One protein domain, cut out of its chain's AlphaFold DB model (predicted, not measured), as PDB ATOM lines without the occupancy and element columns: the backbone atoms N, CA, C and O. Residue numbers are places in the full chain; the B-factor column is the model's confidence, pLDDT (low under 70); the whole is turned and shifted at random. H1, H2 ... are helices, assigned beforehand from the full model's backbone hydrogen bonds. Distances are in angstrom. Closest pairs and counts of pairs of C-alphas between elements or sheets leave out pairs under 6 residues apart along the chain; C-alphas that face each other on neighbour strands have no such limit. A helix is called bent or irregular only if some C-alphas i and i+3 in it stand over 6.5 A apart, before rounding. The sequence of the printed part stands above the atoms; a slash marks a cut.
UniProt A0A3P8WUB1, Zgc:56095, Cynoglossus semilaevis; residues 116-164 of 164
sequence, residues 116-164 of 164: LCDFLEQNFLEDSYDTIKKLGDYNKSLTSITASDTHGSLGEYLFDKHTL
ATOM      1  N   LEU A 116     196.349 228.622 229.625       86.31
ATOM      2  CA  LEU A 116     194.974 228.407 230.062       86.31
ATOM      3  C   LEU A 116     194.893 228.087 231.563       86.31
ATOM      4  O   LEU A 116     193.993 228.591 232.231       86.31
ATOM      5  N   CYS A 117     195.828 227.302 232.106       90.69
ATOM      6  CA  CYS A 117     195.887 227.037 233.547       90.69
ATOM      7  C   CYS A 117     196.081 228.326 234.363       90.69
ATOM      8  O   CYS A 117     195.281 228.594 235.258       90.69
ATOM      9  N   ASP A 118     197.067 229.155 234.002       90.62
ATOM     10  CA  ASP A 118     197.359 230.424 234.687       90.62
ATOM     11  C   ASP A 118     196.171 231.401 234.621       90.62
ATOM     12  O   ASP A 118     195.777 232.008 235.618       90.62
ATOM     13  N   PHE A 119     195.511 231.477 233.460       88.50
ATOM     14  CA  PHE A 119     194.302 232.279 233.294       88.50
ATOM     15  C   PHE A 119     193.171 231.842 234.239       88.50
ATOM     16  O   PHE A 119     192.517 232.694 234.845       88.50
ATOM     17  N   LEU A 120     192.940 230.530 234.380       87.19
ATOM     18  CA  LEU A 120     191.897 229.987 235.258       87.19
ATOM     19  C   LEU A 120     192.208 230.206 236.743       87.19
ATOM     20  O   LEU A 120     191.296 230.487 237.525       87.19
ATOM     21  N   GLU A 121     193.478 230.102 237.122       87.81
ATOM     22  CA  GLU A 121     193.945 230.332 238.490       87.81
ATOM     23  C   GLU A 121     193.736 231.779 238.931       87.81
ATOM     24  O   GLU A 121     193.093 232.014 239.956       87.81
ATOM     25  N   GLN A 122     194.189 232.739 238.123       87.69
ATOM     26  CA  GLN A 122     194.148 234.160 238.473       87.69
ATOM     27  C   GLN A 122     192.745 234.772 238.378       87.69
ATOM     28  O   GLN A 122     192.389 235.618 239.189       87.69
ATOM     29  N   ASN A 123     191.940 234.378 237.383       83.69
ATOM     30  CA  ASN A 123     190.673 235.069 237.100       83.69
ATOM     31  C   ASN A 123     189.444 234.385 237.708       83.69
ATOM     32  O   ASN A 123     188.396 235.016 237.813       83.69
ATOM     33  N   PHE A 124     189.525 233.097 238.062       82.44
ATOM     34  CA  PHE A 124     188.337 232.347 238.481       82.44
ATOM     35  C   PHE A 124     188.502 231.584 239.784       82.44
ATOM     36  O   PHE A 124     187.555 231.554 240.571       82.44
ATOM     37  N   LEU A 125     189.647 230.940 240.022       84.62
ATOM     38  CA  LEU A 125     189.832 230.122 241.223       84.62
ATOM     39  C   LEU A 125     189.943 230.977 242.494       84.62
ATOM     40  O   LEU A 125     189.304 230.636 243.493       84.62
ATOM     41  N   GLU A 126     190.664 232.102 242.449       85.38
ATOM     42  CA  GLU A 126     190.752 233.052 243.572       85.38
ATOM     43  C   GLU A 126     189.370 233.634 243.928       85.38
ATOM     44  O   GLU A 126     188.877 233.459 245.048       85.38
ATOM     45  N   ASP A 127     188.676 234.198 242.936       82.88
ATOM     46  CA  ASP A 127     187.329 234.763 243.090       82.88
ATOM     47  C   ASP A 127     186.300 233.729 243.573       82.88
ATOM     48  O   ASP A 127     185.422 234.024 244.400       82.88
ATOM     49  N   SER A 128     186.392 232.492 243.076       80.56
ATOM     50  CA  SER A 128     185.494 231.406 243.474       80.56
ATOM     51  C   SER A 128     185.679 231.038 244.940       80.56
ATOM     52  O   SER A 128     184.684 230.855 245.647       80.56
ATOM     53  N   TYR A 129     186.922 230.949 245.419       87.19
ATOM     54  CA  TYR A 129     187.212 230.644 246.818       87.19
ATOM     55  C   TYR A 129     186.651 231.720 247.759       87.19
ATOM     56  O   TYR A 129     185.936 231.402 248.717       87.19
ATOM     57  N   ASP A 130     186.890 232.990 247.438       86.56
ATOM     58  CA  ASP A 130     186.381 234.125 248.206       86.56
ATOM     59  C   ASP A 130     184.852 234.175 248.227       86.56
ATOM     60  O   ASP A 130     184.234 234.427 249.268       86.56
ATOM     61  N   THR A 131     184.222 233.886 247.089       83.06
ATOM     62  CA  THR A 131     182.762 233.845 246.968       83.06
ATOM     63  C   THR A 131     182.166 232.707 247.794       83.06
ATOM     64  O   THR A 131     181.206 232.927 248.536       83.06
ATOM     65  N   ILE A 132     182.747 231.503 247.740       86.81
ATOM     66  CA  ILE A 132     182.309 230.354 248.550       86.81
ATOM     67  C   ILE A 132     182.422 230.676 250.040       86.81
ATOM     68  O   ILE A 132     181.502 230.372 250.805       86.81
ATOM     69  N   LYS A 133     183.521 231.313 250.459       90.69
ATOM     70  CA  LYS A 133     183.731 231.713 251.852       90.69
ATOM     71  C   LYS A 133     182.664 232.710 252.310       90.69
ATOM     72  O   LYS A 133     181.983 232.447 253.301       90.69
ATOM     73  N   LYS A 134     182.459 233.793 251.552       86.75
ATOM     74  CA  LYS A 134     181.445 234.823 251.843       86.75
ATOM     75  C   LYS A 134     180.039 234.225 251.923       86.75
ATOM     76  O   LYS A 134     179.324 234.465 252.893       86.75
ATOM     77  N   LEU A 135     179.662 233.381 250.959       85.50
ATOM     78  CA  LEU A 135     178.369 232.687 250.965       85.50
ATOM     79  C   LEU A 135     178.225 231.737 252.160       85.50
ATOM     80  O   LEU A 135     177.146 231.645 252.746       85.50
ATOM     81  N   GLY A 136     179.299 231.052 252.557       89.31
ATOM     82  CA  GLY A 136     179.322 230.217 253.757       89.31
ATOM     83  C   GLY A 136     179.091 231.017 255.042       89.31
ATOM     84  O   GLY A 136     178.312 230.592 255.897       89.31
ATOM     85  N   ASP A 137     179.714 232.189 255.166       89.25
ATOM     86  CA  ASP A 137     179.552 233.080 256.320       89.25
ATOM     87  C   ASP A 137     178.141 233.686 256.379       89.25
ATOM     88  O   ASP A 137     177.532 233.744 257.453       89.25
ATOM     89  N   TYR A 138     177.570 234.047 255.227       85.94
ATOM     90  CA  TYR A 138     176.172 234.468 255.113       85.94
ATOM     91  C   TYR A 138     175.205 233.366 255.534       85.94
ATOM     92  O   TYR A 138     174.284 233.624 256.305       85.94
ATOM     93  N   ASN A 139     175.437 232.132 255.088       87.75
ATOM     94  CA  ASN A 139     174.576 231.003 255.416       87.75
ATOM     95  C   ASN A 139     174.600 230.693 256.923       87.75
ATOM     96  O   ASN A 139     173.552 230.538 257.552       87.75
ATOM     97  N   LYS A 140     175.787 230.707 257.544       89.50
ATOM     98  CA  LYS A 140     175.933 230.569 259.004       89.50
ATOM     99  C   LYS A 140     175.249 231.704 259.764       89.50
ATOM    100  O   LYS A 140     174.545 231.442 260.738       89.50
ATOM    101  N   SER A 141     175.442 232.947 259.322       87.44
ATOM    102  CA  SER A 141     174.847 234.124 259.968       87.44
ATOM    103  C   SER A 141     173.325 234.074 259.902       87.44
ATOM    104  O   SER A 141     172.666 234.220 260.927       87.44
ATOM    105  N   LEU A 142     172.767 233.778 258.724       84.88
ATOM    106  CA  LEU A 142     171.331 233.600 258.546       84.88
ATOM    107  C   LEU A 142     170.805 232.453 259.404       84.88
ATOM    108  O   LEU A 142     169.867 232.677 260.152       84.88
ATOM    109  N   THR A 143     171.448 231.280 259.381       87.94
ATOM    110  CA  THR A 143     171.046 230.122 260.200       87.94
ATOM    111  C   THR A 143     170.973 230.477 261.687       87.94
ATOM    112  O   THR A 143     169.998 230.142 262.352       87.94
ATOM    113  N   SER A 144     171.984 231.184 262.203       86.75
ATOM    114  CA  SER A 144     172.037 231.629 263.601       86.75
ATOM    115  C   SER A 144     170.899 232.597 263.941       86.75
ATOM    116  O   SER A 144     170.210 232.437 264.947       86.75
ATOM    117  N   ILE A 145     170.651 233.577 263.069       82.25
ATOM    118  CA  ILE A 145     169.625 234.606 263.266       82.25
ATOM    119  C   ILE A 145     168.205 234.025 263.122       82.25
ATOM    120  O   ILE A 145     167.286 234.453 263.822       82.25
ATOM    121  N   THR A 146     168.011 233.039 262.242       75.56
ATOM    122  CA  THR A 146     166.715 232.383 262.016       75.56
ATOM    123  C   THR A 146     166.435 231.232 262.980       75.56
ATOM    124  O   THR A 146     165.333 230.703 262.954       75.56
ATOM    125  N   ALA A 147     167.388 230.847 263.840       76.88
ATOM    126  CA  ALA A 147     167.202 229.775 264.824       76.88
ATOM    127  C   ALA A 147     166.156 230.112 265.909       76.88
ATOM    128  O   ALA A 147     165.665 229.218 266.594       76.88
ATOM    129  N   SER A 148     165.817 231.394 266.076       70.00
ATOM    130  CA  SER A 148     164.724 231.843 266.937       70.00
ATOM    131  C   SER A 148     163.458 232.061 266.103       70.00
ATOM    132  O   SER A 148     163.321 233.083 265.419       70.00
ATOM    133  N   ASP A 149     162.521 231.109 266.175       60.62
ATOM    134  CA  ASP A 149     161.261 231.098 265.405       60.62
ATOM    135  C   ASP A 149     160.427 232.381 265.579       60.62
ATOM    136  O   ASP A 149     159.700 232.797 264.677       60.62
ATOM    137  N   THR A 150     160.567 233.065 266.717       68.06
ATOM    138  CA  THR A 150     159.811 234.281 267.045       68.06
ATOM    139  C   THR A 150     160.268 235.511 266.248       68.06
ATOM    140  O   THR A 150     159.491 236.450 266.070       68.06
ATOM    141  N   HIS A 151     161.512 235.531 265.747       67.00
ATOM    142  CA  HIS A 151     162.117 236.713 265.113       67.00
ATOM    143  C   HIS A 151     162.757 236.461 263.740       67.00
ATOM    144  O   HIS A 151     163.335 237.392 263.177       67.00
ATOM    145  N   GLY A 152     162.612 235.268 263.148       73.44
ATOM    146  CA  GLY A 152     163.260 234.924 261.873       73.44
ATOM    147  C   GLY A 152     163.021 235.939 260.743       73.44
ATOM    148  O   GLY A 152     163.953 236.318 260.039       73.44
ATOM    149  N   SER A 153     161.805 236.486 260.629       77.00
ATOM    150  CA  SER A 153     161.471 237.482 259.594       77.00
ATOM    151  C   SER A 153     162.077 238.878 259.820       77.00
ATOM    152  O   SER A 153     162.329 239.594 258.848       77.00
ATOM    153  N   LEU A 154     162.313 239.275 261.076       80.62
ATOM    154  CA  LEU A 154     163.042 240.500 261.430       80.62
ATOM    155  C   LEU A 154     164.545 240.298 261.224       80.62
ATOM    156  O   LEU A 154     165.234 241.185 260.729       80.62
ATOM    157  N   GLY A 155     165.030 239.108 261.560       81.50
ATOM    158  CA  GLY A 155     166.404 238.692 261.357       81.50
ATOM    159  C   GLY A 155     166.844 238.736 259.894       81.50
ATOM    160  O   GLY A 155     167.859 239.351 259.577       81.50
ATOM    161  N   GLU A 156     166.038 238.175 258.988       79.19
ATOM    162  CA  GLU A 156     166.281 238.260 257.541       79.19
ATOM    163  C   GLU A 156     166.288 239.710 257.028       79.19
ATOM    164  O   GLU A 156     167.079 240.055 256.149       79.19
ATOM    165  N   TYR A 157     165.425 240.573 257.575       82.06
ATOM    166  CA  TYR A 157     165.387 241.991 257.211       82.06
ATOM    167  C   TYR A 157     166.649 242.735 257.666       82.06
ATOM    168  O   TYR A 157     167.227 243.492 256.891       82.06
ATOM    169  N   LEU A 158     167.095 242.516 258.906       82.44
ATOM    170  CA  LEU A 158     168.313 243.138 259.432       82.44
ATOM    171  C   LEU A 158     169.556 242.663 258.675       82.44
ATOM    172  O   LEU A 158     170.419 243.479 258.352       82.44
ATOM    173  N   PHE A 159     169.610 241.377 258.326       82.50
ATOM    174  CA  PHE A 159     170.667 240.823 257.486       82.50
ATOM    175  C   PHE A 159     170.721 241.512 256.110       82.50
ATOM    176  O   PHE A 159     171.788 241.930 255.668       82.50
ATOM    177  N   ASP A 160     169.564 241.731 255.474       82.38
ATOM    178  CA  ASP A 160     169.477 242.433 254.184       82.38
ATOM    179  C   ASP A 160     169.919 243.906 254.235       82.38
ATOM    180  O   ASP A 160     170.251 244.475 253.197       82.38
ATOM    181  N   LYS A 161     169.885 244.540 255.413       82.62
ATOM    182  CA  LYS A 161     170.233 245.960 255.591       82.62
ATOM    183  C   LYS A 161     171.661 246.212 256.042       82.62
ATOM    184  O   LYS A 161     172.178 247.294 255.781       82.62
ATOM    185  N   HIS A 162     172.257 245.269 256.762       77.12
ATOM    186  CA  HIS A 162     173.546 245.474 257.417       77.12
ATOM    187  C   HIS A 162     174.660 244.565 256.895       77.12
ATOM    188  O   HIS A 162     175.819 244.799 257.226       77.12
ATOM    189  N   THR A 163     174.337 243.534 256.112       76.75
ATOM    190  CA  THR A 163     175.319 242.544 255.643       76.75
ATOM    191  C   THR A 163     175.378 242.419 254.121       76.75
ATOM    192  O   THR A 163     176.448 242.116 253.591       76.75
ATOM    193  N   LEU A 164     174.256 242.658 253.436       70.81
ATOM    194  CA  LEU A 164     174.131 242.676 251.973       70.81
ATOM    195  C   LEU A 164     174.099 244.107 251.435       70.81
ATOM    196  O   LEU A 164     174.614 244.305 250.315       70.81
TER     197      LEU A 164
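AT A GLANCE: This is residues 116 to 164 of the 164 residues of the protein "Zgc:56095" of Cynoglossus semilaevis (UniProt A0A3P8WUB1). You are looking at one long bent helix, H1, with a short helix, H2, folded back beside its far end, so that the two make a lopsided helical hairpin. Residues 116 to 137 of H1 stand free and stick out as a long arm, which makes most of the length. The printed part has 49 residues with two named helices, H1 then H2, and no named strand; the class is all helix. The whole is extended, with a radius of gyration of the C-alphas of 15.6 A and spans of 51 by 18 by 9 A.

IN THESE COORDINATES: Find C-alpha 116 at (194.974, 228.407, 230.062), where H1, residues 116 to 146, begins. By its hydrogen bonds it was assigned as one helix, but it is bent: C-alphas 123 and 126 are 6.8 A apart. Its arm H1a covers residues 116 to 123, and its arm H1b runs 30.3 A from C-alpha 126 at (190.752, 233.052, 243.572) to C-alpha 146. After a tight link of five residues, H2 holds residues 152 to 162 and runs 15.4 A to C-alpha 162 at (173.546, 245.474, 257.417).

HOW THE PARTS SIT: At the bend, H1a and H1b stand at a steep tilt of 43 degrees. Further on, H1b touches H2 with residues 142 to 146 alone; the closest C-alphas are those of Thr 146 and Gly 152, 4.3 A apart. These two form a helical hairpin, running opposite ways at a steep tilt of 40 degrees. H1a and H2 are apart. In H1a, H1b and H2, every O i to N i+4 pair is within hydrogen-bond range.

THE WHOLE: The outline is a rod, and the two C-alphas farthest apart, those of Leu 116 and Thr 150, are 51.4 A from each other. The printed part has no cut and ends at Leu 164, the chain's last residue. Look in the B-factor column for the model's confidence: the mean pLDDT of the printed part is 82.5, and residues 149 to 151 are under 70.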